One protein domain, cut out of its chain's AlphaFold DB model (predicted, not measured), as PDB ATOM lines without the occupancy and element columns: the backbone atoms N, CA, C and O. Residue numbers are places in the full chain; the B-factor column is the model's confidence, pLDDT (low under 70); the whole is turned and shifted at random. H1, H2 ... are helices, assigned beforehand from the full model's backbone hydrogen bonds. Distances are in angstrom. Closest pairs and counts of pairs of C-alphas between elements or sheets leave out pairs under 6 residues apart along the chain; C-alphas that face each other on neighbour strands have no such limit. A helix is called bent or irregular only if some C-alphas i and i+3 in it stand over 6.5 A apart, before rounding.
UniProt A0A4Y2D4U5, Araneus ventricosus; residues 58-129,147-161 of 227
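This is residues 58 to 129 and 147 to 161 of the 227 residues of a protein of Araneus ventricosus (UniProt A0A4Y2D4U5). One long helix, H1, is the spine of a loose structure, and the chain after it folds back along it: the small helix H2 near its last turns, H3 slanting over its middle, and H4 crossing its first turns. The short H5 packs on the other side of H1 from H3, and residues 156 to 161 after it stick out as a free tail. The 87 printed residues include five named helices, H1 to H5 in chain order, and no named strand; the class is all helix. The whole is loose, with a radius of gyration of the C-alphas of 16.3 A and spans of 57 by 28 by 25 A.

H1, residues 58 to 83, begins with C-alpha 58 at (-43.504, 13.334, -22.651), ends with C-alpha 83 at (-58.274, 24.176, 7.747) and measures 35.5 A. It is irregular, with C-alphas 60 and 63 standing 7.7 A apart. H2 is residues 88 to 92. H3, residues 97 to 108, measures 16.4 A, and H4, residues 113 to 122, measures 14.3 A. After the cut comes H5, residues 148 to 151, ending with C-alpha 151 at (-46.132, 13.290, -3.732).

H1 is the hub, touching the four other helices. With residues 78 to 82 alone it touches H2, the closest C-alphas being those of Gln 81 and Ser 91, 5.7 A apart. Residues 66 to 73 of H1 touch residues 103 to 108 of H3, with the C-alphas of Gly 69 and Asp 107 closest at 5.9 A. H1 and H3 run opposite ways at a steep tilt of 51 degrees. With residues 58 to 62 alone H1 touches H4, the C-alphas of Gln 60 and Cys 119 being closest at 5.0 A. H1 and H4 run opposite ways at a steep tilt of 46 degrees. With residues 68 to 72 alone H1 touches H5, the closest C-alphas being those of Lys 72 and Val 148, 6.3 A apart. H2, H3, H4 and H5 are apart from one another. Every O i to N i+4 pair is within hydrogen-bond range in H2, H3 and H4, against 20 of 22 in H1, while H5 is too short for such a pair.

The two C-alphas farthest apart are those of Ser 87 and Ser 129, at 57.0 A. Residues 130 to 146 are not printed, and C-alphas 129 and 147 stand 37.3 A apart across this cut. The links H1 to H2, H2 to H3 and H3 to H4 are tight. The mean pLDDT of the printed part is 79.0, and it is under 70 in residues 85 to 93, 127 to 129, 147 to 151 and 156 to 161.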
ATOM      1  N   LEU A  58     -42.554  13.303 -23.762       90.62
ATOM      2  CA  LEU A  58     -43.504  13.334 -22.651       90.62
ATOM      3  C   LEU A  58     -42.921  12.671 -21.394       90.62
ATOM      4  O   LEU A  58     -43.013  13.243 -20.306       90.62
ATOM      5  N   ASP A  59     -42.233  11.543 -21.567       89.75
ATOM      6  CA  ASP A  59     -41.569  10.797 -20.493       89.75
ATOM      7  C   ASP A  59     -40.234  11.423 -20.058       89.75
ATOM      8  O   ASP A  59     -39.724  11.129 -18.982       89.75
ATOM      9  N   GLN A  60     -39.689  12.370 -20.831       89.88
ATOM     10  CA  GLN A  60     -38.438  13.080 -20.518       89.88
ATOM     11  C   GLN A  60     -38.590  14.256 -19.536       89.88
ATOM     12  O   GLN A  60     -37.661  15.055 -19.366       89.88
ATOM     13  N   GLY A  61     -39.744  14.355 -18.875       87.75
ATOM     14  CA  GLY A  61     -39.997  15.308 -17.795       87.75
ATOM     15  C   GLY A  61     -41.298  16.093 -17.930       87.75
ATOM     16  O   GLY A  61     -41.742  16.669 -16.944       87.75
ATOM     17  N   ILE A  62     -41.956  16.092 -19.095       89.19
ATOM     18  CA  ILE A  62     -43.216  16.835 -19.277       89.19
ATOM     19  C   ILE A  62     -44.320  16.240 -18.392       89.19
ATOM     20  O   ILE A  62     -44.988  16.985 -17.677       89.19
ATOM     21  N   ILE A  63     -44.480  14.909 -18.390       87.50
ATOM     22  CA  ILE A  63     -45.456  14.215 -17.534       87.50
ATOM     23  C   ILE A  63     -45.145  14.461 -16.058       87.50
ATOM     24  O   ILE A  63     -46.055  14.755 -15.288       87.50
ATOM     25  N   TYR A  64     -43.871  14.376 -15.667       87.31
ATOM     26  CA  TYR A  64     -43.445  14.630 -14.292       87.31
ATOM     27  C   TYR A  64     -43.816  16.048 -13.840       87.31
ATOM     28  O   TYR A  64     -44.502  16.211 -12.832       87.31
ATOM     29  N   SER A  65     -43.431  17.067 -14.615       86.12
ATOM     30  CA  SER A  65     -43.711  18.470 -14.292       86.12
ATOM     31  C   SER A  65     -45.208  18.734 -14.170       86.12
ATOM     32  O   SER A  65     -45.644  19.400 -13.235       86.12
ATOM     33  N   PHE A  66     -46.000  18.154 -15.073       87.06
ATOM     34  CA  PHE A  66     -47.455  18.233 -15.027       87.06
ATOM     35  C   PHE A  66     -48.047  17.544 -13.786       87.06
ATOM     36  O   PHE A  66     -48.893  18.115 -13.098       87.06
ATOM     37  N   LYS A  67     -47.591  16.327 -13.448       85.94
ATOM     38  CA  LYS A  67     -48.036  15.618 -12.236       85.94
ATOM     39  C   LYS A  67     -47.716  16.430 -10.981       85.94
ATOM     40  O   LYS A  67     -48.577  16.550 -10.111       85.94
ATOM     41  N   ALA A  68     -46.521  17.011 -10.899       86.75
ATOM     42  CA  ALA A  68     -46.108  17.848  -9.778       86.75
ATOM     43  C   ALA A  68     -46.991  19.100  -9.642       86.75
ATOM     44  O   ALA A  68     -47.487  19.397  -8.552       86.75
ATOM     45  N   GLY A  69     -47.248  19.802 -10.747       85.62
ATOM     46  CA  GLY A  69     -48.092  20.994 -10.765       85.62
ATOM     47  C   GLY A  69     -49.545  20.708 -10.379       85.62
ATOM     48  O   GLY A  69     -50.093  21.354  -9.478       85.62
ATOM     49  N   TYR A  70     -50.143  19.667 -10.967       87.62
ATOM     50  CA  TYR A  70     -51.478  19.191 -10.596       87.62
ATOM     51  C   TYR A  70     -51.562  18.809  -9.109       87.62
ATOM     52  O   TYR A  70     -52.473  19.255  -8.406       87.62
ATOM     53  N   ARG A  71     -50.596  18.040  -8.589       86.56
ATOM     54  CA  ARG A  71     -50.600  17.598  -7.182       86.56
ATOM     55  C   ARG A  71     -50.410  18.742  -6.208       86.56
ATOM     56  O   ARG A  71     -51.068  18.759  -5.174       86.56
ATOM     57  N   LYS A  72     -49.606  19.747  -6.557       87.06
ATOM     58  CA  LYS A  72     -49.496  20.979  -5.768       87.06
ATOM     59  C   LYS A  72     -50.849  21.677  -5.628       87.06
ATOM     60  O   LYS A  72     -51.172  22.160  -4.546       87.06
ATOM     61  N   LEU A  73     -51.650  21.738  -6.695       87.31
ATOM     62  CA  LEU A  73     -52.993  22.329  -6.645       87.31
ATOM     63  C   LEU A  73     -53.963  21.476  -5.821       87.31
ATOM     64  O   LEU A  73     -54.655  22.016  -4.958       87.31
ATOM     65  N   LEU A  74     -53.945  20.157  -6.016       86.56
ATOM     66  CA  LEU A  74     -54.757  19.219  -5.244       86.56
ATOM     67  C   LEU A  74     -54.454  19.306  -3.739       86.56
ATOM     68  O   LEU A  74     -55.373  19.449  -2.938       86.56
ATOM     69  N   LEU A  75     -53.177  19.293  -3.347       85.56
ATOM     70  CA  LEU A  75     -52.763  19.407  -1.946       85.56
ATOM     71  C   LEU A  75     -53.201  20.737  -1.330       85.56
ATOM     72  O   LEU A  75     -53.721  20.750  -0.217       85.56
ATOM     73  N   ARG A  76     -53.064  21.854  -2.056       86.00
ATOM     74  CA  ARG A  76     -53.550  23.164  -1.586       86.00
ATOM     75  C   ARG A  76     -55.058  23.155  -1.350       86.00
ATOM     76  O   ARG A  76     -55.506  23.708  -0.348       86.00
ATOM     77  N   GLN A  77     -55.822  22.516  -2.235       84.44
ATOM     78  CA  GLN A  77     -57.265  22.374  -2.069       84.44
ATOM     79  C   GLN A  77     -57.598  21.528  -0.836       84.44
ATOM     80  O   GLN A  77     -58.379  21.969   0.003       84.44
ATOM     81  N   VAL A  78     -56.981  20.353  -0.691       82.75
ATOM     82  CA  VAL A  78     -57.205  19.453   0.452       82.75
ATOM     83  C   VAL A  78     -56.859  20.146   1.770       82.75
ATOM     84  O   VAL A  78     -57.679  20.155   2.686       82.75
ATOM     85  N   LEU A  79     -55.699  20.805   1.850       83.56
ATOM     86  CA  LEU A  79     -55.296  21.577   3.027       83.56
ATOM     87  C   LEU A  79     -56.310  22.680   3.345       83.56
ATOM     88  O   LEU A  79     -56.721  22.811   4.494       83.56
ATOM     89  N   SER A  80     -56.777  23.430   2.340       83.44
ATOM     90  CA  SER A  80     -57.798  24.465   2.542       83.44
ATOM     91  C   SER A  80     -59.102  23.913   3.127       83.44
ATOM     92  O   SER A  80     -59.752  24.618   3.896       83.44
ATOM     93  N   GLN A  81     -59.502  22.685   2.782       78.94
ATOM     94  CA  GLN A  81     -60.707  22.064   3.347       78.94
ATOM     95  C   GLN A  81     -60.487  21.588   4.787       78.94
ATOM     96  O   GLN A  81     -61.356  21.806   5.633       78.94
ATOM     97  N   ILE A  82     -59.311  21.020   5.082       78.44
ATOM     98  CA  ILE A  82     -58.921  20.611   6.440       78.44
ATOM     99  C   ILE A  82     -58.914  21.826   7.376       78.44
ATOM    100  O   ILE A  82     -59.534  21.791   8.436       78.44
ATOM    101  N   PHE A  83     -58.285  22.933   6.965       78.19
ATOM    102  CA  PHE A  83     -58.274  24.176   7.747       78.19
ATOM    103  C   PHE A  83     -59.659  24.824   7.877       78.19
ATOM    104  O   PHE A  83     -59.895  25.583   8.812       78.19
ATOM    105  N   SER A  84     -60.592  24.506   6.974       74.56
ATOM    106  CA  SER A  84     -61.989  24.946   7.041       74.56
ATOM    107  C   SER A  84     -62.870  24.055   7.940       74.56
ATOM    108  O   SER A  84     -64.090  24.226   7.932       74.56
ATOM    109  N   CYS A  85     -62.288  23.118   8.704       64.81
ATOM    110  CA  CYS A  85     -62.972  22.187   9.616       64.81
ATOM    111  C   CYS A  85     -64.037  21.290   8.962       64.81
ATOM    112  O   CYS A  85     -64.950  20.820   9.644       64.81
ATOM    113  N   LYS A  86     -63.936  21.021   7.655       64.44
ATOM    114  CA  LYS A  86     -64.773  19.988   7.031       64.44
ATOM    115  C   LYS A  86     -64.249  18.610   7.410       64.44
ATOM    116  O   LYS A  86     -63.040  18.419   7.550       64.44
ATOM    117  N   SER A  87     -65.152  17.642   7.570       67.25
ATOM    118  CA  SER A  87     -64.764  16.249   7.818       67.25
ATOM    119  C   SER A  87     -63.786  15.758   6.735       67.25
ATOM    120  O   SER A  87     -63.853  16.191   5.578       67.25
ATOM    121  N   SER A  88     -62.887  14.831   7.082       60.78
ATOM    122  CA  SER A  88     -61.990  14.171   6.119       60.78
ATOM    123  C   SER A  88     -62.770  13.547   4.945       60.78
ATOM    124  O   SER A  88     -62.352  13.657   3.792       60.78
ATOM    125  N   GLU A  89     -63.969  13.014   5.206       61.31
ATOM    126  CA  GLU A  89     -64.857  12.422   4.192       61.31
ATOM    127  C   GLU A  89     -65.546  13.463   3.292       61.31
ATOM    128  O   GLU A  89     -65.768  13.208   2.107       61.31
ATOM    129  N   GLU A  90     -65.861  14.651   3.817       61.62
ATOM    130  CA  GLU A  90     -66.384  15.776   3.021       61.62
ATOM    131  C   GLU A  90     -65.286  16.420   2.170       61.62
ATOM    132  O   GLU A  90     -65.541  16.897   1.063       61.62
ATOM    133  N   SER A  91     -64.047  16.387   2.663       59.09
ATOM    134  CA  SER A  91     -62.873  16.919   1.975       59.09
ATOM    135  C   SER A  91     -62.483  16.056   0.772       59.09
ATOM    136  O   SER A  91     -62.207  16.599  -0.299       59.09
ATOM    137  N   ALA A  92     -62.542  14.723   0.887       59.06
ATOM    138  CA  ALA A  92     -62.257  13.805  -0.222       59.06
ATOM    139  C   ALA A  92     -63.284  13.895  -1.371       59.06
ATOM    140  O   ALA A  92     -62.932  13.709  -2.532       59.06
ATOM    141  N   LYS A  93     -64.543  14.243  -1.070       67.06
ATOM    142  CA  LYS A  93     -65.617  14.447  -2.065       67.06
ATOM    143  C   LYS A  93     -65.665  15.864  -2.647       67.06
ATOM    144  O   LYS A  93     -66.536  16.159  -3.460       67.06
ATOM    145  N   SER A  94     -64.770  16.753  -2.217       70.12
ATOM    146  CA  SER A  94     -64.845  18.180  -2.557       70.12
ATOM    147  C   SER A  94     -64.239  18.544  -3.912       70.12
ATOM    148  O   SER A  94     -64.474  19.651  -4.391       70.12
ATOM    149  N   VAL A  95     -63.457  17.649  -4.521       81.00
ATOM    150  CA  VAL A  95     -62.799  17.908  -5.807       81.00
ATOM    151  C   VAL A  95     -63.672  17.370  -6.929       81.00
ATOM    152  O   VAL A  95     -63.833  16.159  -7.081       81.00
ATOM    153  N   SER A  96     -64.234  18.272  -7.727       87.19
ATOM    154  CA  SER A  96     -65.010  17.895  -8.903       87.19
ATOM    155  C   SER A  96     -64.111  17.636 -10.117       87.19
ATOM    156  O   SER A  96     -62.974  18.106 -10.201       87.19
ATOM    157  N   VAL A  97     -64.648  16.938 -11.123       89.31
ATOM    158  CA  VAL A  97     -63.979  16.794 -12.431       89.31
ATOM    159  C   VAL A  97     -63.715  18.165 -13.067       89.31
ATOM    160  O   VAL A  97     -62.681  18.355 -13.701       89.31
ATOM    161  N   LEU A  98     -64.608  19.139 -12.865       89.69
ATOM    162  CA  LEU A  98     -64.428  20.501 -13.371       89.69
ATOM    163  C   LEU A  98     -63.229  21.201 -12.718       89.69
ATOM    164  O   LEU A  98     -62.472  21.880 -13.417       89.69
ATOM    165  N   ASP A  99     -63.026  21.007 -11.412       89.00
ATOM    166  CA  ASP A  99     -61.849  21.526 -10.706       89.00
ATOM    167  C   ASP A  99     -60.577  20.900 -11.271       89.00
ATOM    168  O   ASP A  99     -59.650  21.620 -11.642       89.00
ATOM    169  N   ALA A 100     -60.568  19.573 -11.443       90.38
ATOM    170  CA  ALA A 100     -59.434  18.863 -12.020       90.38
ATOM    171  C   ALA A 100     -59.103  19.368 -13.435       90.38
ATOM    172  O   ALA A 100     -57.959  19.734 -13.697       90.38
ATOM    173  N   VAL A 101     -60.091  19.472 -14.330       92.50
ATOM    174  CA  VAL A 101     -59.900  20.009 -15.691       92.50
ATOM    175  C   VAL A 101     -59.377  21.447 -15.653       92.50
ATOM    176  O   VAL A 101     -58.460  21.794 -16.401       92.50
ATOM    177  N   SER A 102     -59.911  22.279 -14.758       90.62
ATOM    178  CA  SER A 102     -59.466  23.665 -14.591       90.62
ATOM    179  C   SER A 102     -58.009  23.737 -14.136       90.62
ATOM    180  O   SER A 102     -57.227  24.508 -14.694       90.62
ATOM    181  N   TRP A 103     -57.608  22.898 -13.179       90.88
ATOM    182  CA  TRP A 103     -56.227  22.812 -12.706       90.88
ATOM    183  C   TRP A 103     -55.277  22.340 -13.799       90.88
ATOM    184  O   TRP A 103     -54.238  22.962 -13.987       90.88
ATOM    185  N   ILE A 104     -55.662  21.320 -14.569       90.25
ATOM    186  CA  ILE A 104     -54.899  20.826 -15.723       90.25
ATOM    187  C   ILE A 104     -54.653  21.960 -16.721       90.25
ATOM    188  O   ILE A 104     -53.520  22.199 -17.129       90.25
ATOM    189  N   MET A 105     -55.695  22.713 -17.080       89.88
ATOM    190  CA  MET A 105     -55.561  23.846 -17.997       89.88
ATOM    191  C   MET A 105     -54.672  24.960 -17.439       89.88
ATOM    192  O   MET A 105     -53.887  25.555 -18.179       89.88
ATOM    193  N   SER A 106     -54.812  25.280 -16.153       86.69
ATOM    194  CA  SER A 106     -53.992  26.289 -15.484       86.69
ATOM    195  C   SER A 106     -52.529  25.872 -15.381       86.69
ATOM    196  O   SER A 106     -51.658  26.729 -15.514       86.69
ATOM    197  N   ASP A 107     -52.259  24.592 -15.151       85.56
ATOM    198  CA  ASP A 107     -50.910  24.057 -15.003       85.56
ATOM    199  C   ASP A 107     -50.195  23.943 -16.351       85.56
ATOM    200  O   ASP A 107     -49.087  24.449 -16.511       85.56
ATOM    201  N   LEU A 108     -50.884  23.443 -17.382       84.56
ATOM    202  CA  LEU A 108     -50.352  23.387 -18.746       84.56
ATOM    203  C   LEU A 108     -49.962  24.771 -19.291       84.56
ATOM    204  O   LEU A 108     -48.996  24.881 -20.039       84.56
ATOM    205  N   LYS A 109     -50.666  25.840 -18.894       85.12
ATOM    206  CA  LYS A 109     -50.303  27.224 -19.257       85.12
ATOM    207  C   LYS A 109     -49.013  27.719 -18.597       85.12
ATOM    208  O   LYS A 109     -48.431  28.681 -19.089       85.12
ATOM    209  N   LYS A 110     -48.598  27.116 -17.481       83.00
ATOM    210  CA  LYS A 110     -47.378  27.480 -16.745       83.00
ATOM    211  C   LYS A 110     -46.154  26.702 -17.213       83.00
ATOM    212  O   LYS A 110     -45.043  27.097 -16.872       83.00
ATOM    213  N   VAL A 111     -46.340  25.619 -17.969       81.81
ATOM    214  CA  VAL A 111     -45.225  24.837 -18.508       81.81
ATOM    215  C   VAL A 111     -44.409  25.721 -19.449       81.81
ATOM    216  O   VAL A 111     -44.871  26.140 -20.510       81.81
ATOM    217  N   GLU A 112     -43.177  26.009 -19.043       84.06
ATOM    218  CA  GLU A 112     -42.274  26.869 -19.795       84.06
ATOM    219  C   GLU A 112     -41.820  26.192 -21.097       84.06
ATOM    220  O   GLU A 112     -41.447  25.012 -21.120       84.06
ATOM    221  N   SER A 113     -41.768  26.957 -22.189       87.12
ATOM    222  CA  SER A 113     -41.260  26.480 -23.481       87.12
ATOM    223  C   SER A 113     -39.818  25.960 -23.393       87.12
ATOM    224  O   SER A 113     -39.483  24.983 -24.069       87.12
ATOM    225  N   GLY A 114     -38.986  26.545 -22.523       87.38
ATOM    226  CA  GLY A 114     -37.629  26.079 -22.234       87.38
ATOM    227  C   GLY A 114     -37.598  24.657 -21.670       87.38
ATOM    228  O   GLY A 114     -36.819  23.824 -22.137       87.38
ATOM    229  N   SER A 115     -38.502  24.338 -20.739       87.31
ATOM    230  CA  SER A 115     -38.630  22.994 -20.159       87.31
ATOM    231  C   SER A 115     -39.057  21.958 -21.200       87.31
ATOM    232  O   SER A 115     -38.458  20.883 -21.288       87.31
ATOM    233  N   ILE A 116     -40.020  22.302 -22.063       90.38
ATOM    234  CA  ILE A 116     -40.431  21.444 -23.185       90.38
ATOM    235  C   ILE A 116     -39.241  21.203 -24.121       90.38
ATOM    236  O   ILE A 116     -38.934  20.061 -24.458       90.38
ATOM    237  N   LEU A 117     -38.510  22.258 -24.491       91.56
ATOM    238  CA  LEU A 117     -37.340  22.145 -25.359       91.56
ATOM    239  C   LEU A 117     -36.259  21.234 -24.759       91.56
ATOM    240  O   LEU A 117     -35.684  20.419 -25.482       91.56
ATOM    241  N   LYS A 118     -35.991  21.334 -23.451       91.19
ATOM    242  CA  LYS A 118     -35.059  20.437 -22.746       91.19
ATOM    243  C   LYS A 118     -35.514  18.976 -22.843       91.19
ATOM    244  O   LYS A 118     -34.687  18.118 -23.145       91.19
ATOM    245  N   CYS A 119     -36.808  18.691 -22.682       92.12
ATOM    246  CA  CYS A 119     -37.355  17.334 -22.813       92.12
ATOM    247  C   CYS A 119     -37.187  16.778 -24.236       92.12
ATOM    248  O   CYS A 119     -36.710  15.659 -24.416       92.12
ATOM    249  N   PHE A 120     -37.479  17.582 -25.263       93.31
ATOM    250  CA  PHE A 120     -37.258  17.193 -26.662       93.31
ATOM    251  C   PHE A 120     -35.772  16.974 -26.986       93.31
ATOM    252  O   PHE A 120     -35.427  16.032 -27.700       93.31
ATOM    253  N   LYS A 121     -34.870  17.797 -26.429       91.69
ATOM    254  CA  LYS A 121     -33.415  17.596 -26.544       91.69
ATOM    255  C   LYS A 121     -32.981  16.267 -25.922       91.69
ATOM    256  O   LYS A 121     -32.246  15.519 -26.566       91.69
ATOM    257  N   LYS A 122     -33.456  15.950 -24.712       91.31
ATOM    258  CA  LYS A 122     -33.174  14.670 -24.038       91.31
ATOM    259  C   LYS A 122     -33.688  13.473 -24.842       91.31
ATOM    260  O   LYS A 122     -32.945  12.515 -25.038       91.31
ATOM    261  N   ALA A 123     -34.884  13.598 -25.416       91.00
ATOM    262  CA  ALA A 123     -35.494  12.630 -26.331       91.00
ATOM    263  C   ALA A 123     -34.840  12.575 -27.731       91.00
ATOM    264  O   ALA A 123     -35.357  11.921 -28.631       91.00
ATOM    265  N   ARG A 124     -33.698  13.250 -27.937       90.25
ATOM    266  CA  ARG A 124     -32.901  13.229 -29.179       90.25
ATOM    267  C   ARG A 124     -33.576  13.860 -30.404       90.25
ATOM    268  O   ARG A 124     -33.124  13.642 -31.523       90.25
ATOM    269  N   PHE A 125     -34.585  14.712 -30.211       87.00
ATOM    270  CA  PHE A 125     -35.232  15.455 -31.306       87.00
ATOM    271  C   PHE A 125     -34.463  16.699 -31.764       87.00
ATOM    272  O   PHE A 125     -34.842  17.325 -32.753       87.00
ATOM    273  N   ALA A 126     -33.402  17.090 -31.060       79.69
ATOM    274  CA  ALA A 126     -32.603  18.246 -31.439       79.69
ATOM    275  C   ALA A 126     -31.496  17.870 -32.430       79.69
ATOM    276  O   ALA A 126     -30.708  16.955 -32.194       79.69
ATOM    277  N   SER A 127     -31.405  18.630 -33.519       61.34
ATOM    278  CA  SER A 127     -30.260  18.628 -34.426       61.34
ATOM    279  C   SER A 127     -29.028  19.258 -33.766       61.34
ATOM    280  O   SER A 127     -29.147  20.154 -32.930       61.34
ATOM    281  N   VAL A 128     -27.839  18.804 -34.174       49.44
ATOM    282  CA  VAL A 128     -26.529  19.356 -33.790       49.44
ATOM    283  C   VAL A 128     -26.367  20.763 -34.379       49.44
ATOM    284  O   VAL A 128     -25.681  20.963 -35.372       49.44
ATOM    285  N   SER A 129     -27.037  21.755 -33.805       51.66
ATOM    286  CA  SER A 129     -26.670  23.161 -33.954       51.66
ATOM    287  C   SER A 129     -27.347  23.997 -32.870       51.66
ATOM    288  O   SER A 129     -28.566  23.987 -32.712       51.66
ATOM    289  N   ARG A 147     -42.739  18.376   0.973       60.28
ATOM    290  CA  ARG A 147     -42.108  18.512  -0.346       60.28
ATOM    291  C   ARG A 147     -43.068  17.945  -1.385       60.28
ATOM    292  O   ARG A 147     -43.532  16.816  -1.253       60.28
ATOM    293  N   VAL A 148     -43.411  18.730  -2.405       59.16
ATOM    294  CA  VAL A 148     -44.336  18.286  -3.469       59.16
ATOM    295  C   VAL A 148     -43.754  17.081  -4.209       59.16
ATOM    296  O   VAL A 148     -44.504  16.221  -4.665       59.16
ATOM    297  N   GLU A 149     -42.425  17.008  -4.271       65.81
ATOM    298  CA  GLU A 149     -41.624  15.935  -4.855       65.81
ATOM    299  C   GLU A 149     -41.973  14.568  -4.252       65.81
ATOM    300  O   GLU A 149     -42.137  13.605  -5.001       65.81
ATOM    301  N   ASP A 150     -42.219  14.502  -2.938       66.88
ATOM    302  CA  ASP A 150     -42.595  13.267  -2.234       66.88
ATOM    303  C   ASP A 150     -43.967  12.743  -2.691       66.88
ATOM    304  O   ASP A 150     -44.284  11.563  -2.552       66.88
ATOM    305  N   TYR A 151     -44.789  13.618  -3.280       67.88
ATOM    306  CA  TYR A 151     -46.132  13.290  -3.732       67.88
ATOM    307  C   TYR A 151     -46.201  12.952  -5.212       67.88
ATOM    308  O   TYR A 151     -47.241  12.452  -5.626       67.88
ATOM    309  N   VAL A 152     -45.155  13.174  -6.020       74.31
ATOM    310  CA  VAL A 152     -45.181  12.960  -7.488       74.31
ATOM    311  C   VAL A 152     -45.216  11.482  -7.880       74.31
ATOM    312  O   VAL A 152     -45.621  11.143  -8.993       74.31
ATOM    313  N   GLU A 153     -44.899  10.594  -6.946       76.88
ATOM    314  CA  GLU A 153     -44.809   9.156  -7.202       76.88
ATOM    315  C   GLU A 153     -45.811   8.311  -6.406       76.88
ATOM    316  O   GLU A 153     -45.827   7.097  -6.550       76.88
ATOM    317  N   ILE A 154     -46.699   8.931  -5.622       72.25
ATOM    318  CA  ILE A 154     -47.695   8.216  -4.794       72.25
ATOM    319  C   ILE A 154     -48.644   7.332  -5.621       72.25
ATOM    320  O   ILE A 154     -49.205   6.368  -5.111       72.25
ATOM    321  N   ASP A 155     -48.827   7.644  -6.902       70.38
ATOM    322  CA  ASP A 155     -49.645   6.861  -7.825       70.38
ATOM    323  C   ASP A 155     -48.897   5.717  -8.513       70.38
ATOM    324  O   ASP A 155     -49.523   5.000  -9.288       70.38
ATOM    325  N   LYS A 156     -47.590   5.537  -8.279       68.44
ATOM    326  CA  LYS A 156     -46.821   4.457  -8.921       68.44
ATOM    327  C   LYS A 156     -47.382   3.073  -8.604       68.44
ATOM    328  O   LYS A 156     -47.365   2.214  -9.478       68.44
ATOM    329  N   ASP A 157     -47.921   2.909  -7.399       66.81
ATOM    330  CA  ASP A 157     -48.473   1.643  -6.914       66.81
ATOM    331  C   ASP A 157     -50.011   1.590  -6.995       66.81
ATOM    332  O   ASP A 157     -50.630   0.628  -6.534       66.81
ATOM    333  N   LEU A 158     -50.663   2.612  -7.572       63.53
ATOM    334  CA  LEU A 158     -52.103   2.559  -7.818       63.53
ATOM    335  C   LEU A 158     -52.378   1.585  -8.965       63.53
ATOM    336  O   LEU A 158     -51.944   1.788 -10.098       63.53
ATOM    337  N   TRP A 159     -53.149   0.538  -8.671       42.06
ATOM    338  CA  TRP A 159     -53.660  -0.379  -9.682       42.06
ATOM    339  C   TRP A 159     -54.580   0.398 -10.630       42.06
ATOM    340  O   TRP A 159     -55.704   0.751 -10.279       42.06
ATOM    341  N   ILE A 160     -54.098   0.693 -11.834       49.34
ATOM    342  CA  ILE A 160     -54.966   1.145 -12.918       49.34
ATOM    343  C   ILE A 160     -55.633  -0.130 -13.434       49.34
ATOM    344  O   ILE A 160     -54.954  -1.000 -13.987       49.34
ATOM    345  N   GLU A 161     -56.929  -0.302 -13.162       47.91
ATOM    346  CA  GLU A 161     -57.682  -1.436 -13.704       47.91
ATOM    347  C   GLU A 161     -57.510  -1.489 -15.226       47.91
ATOM    348  O   GLU A 161     -57.476  -0.458 -15.906       47.91
TER     349      GLU A 161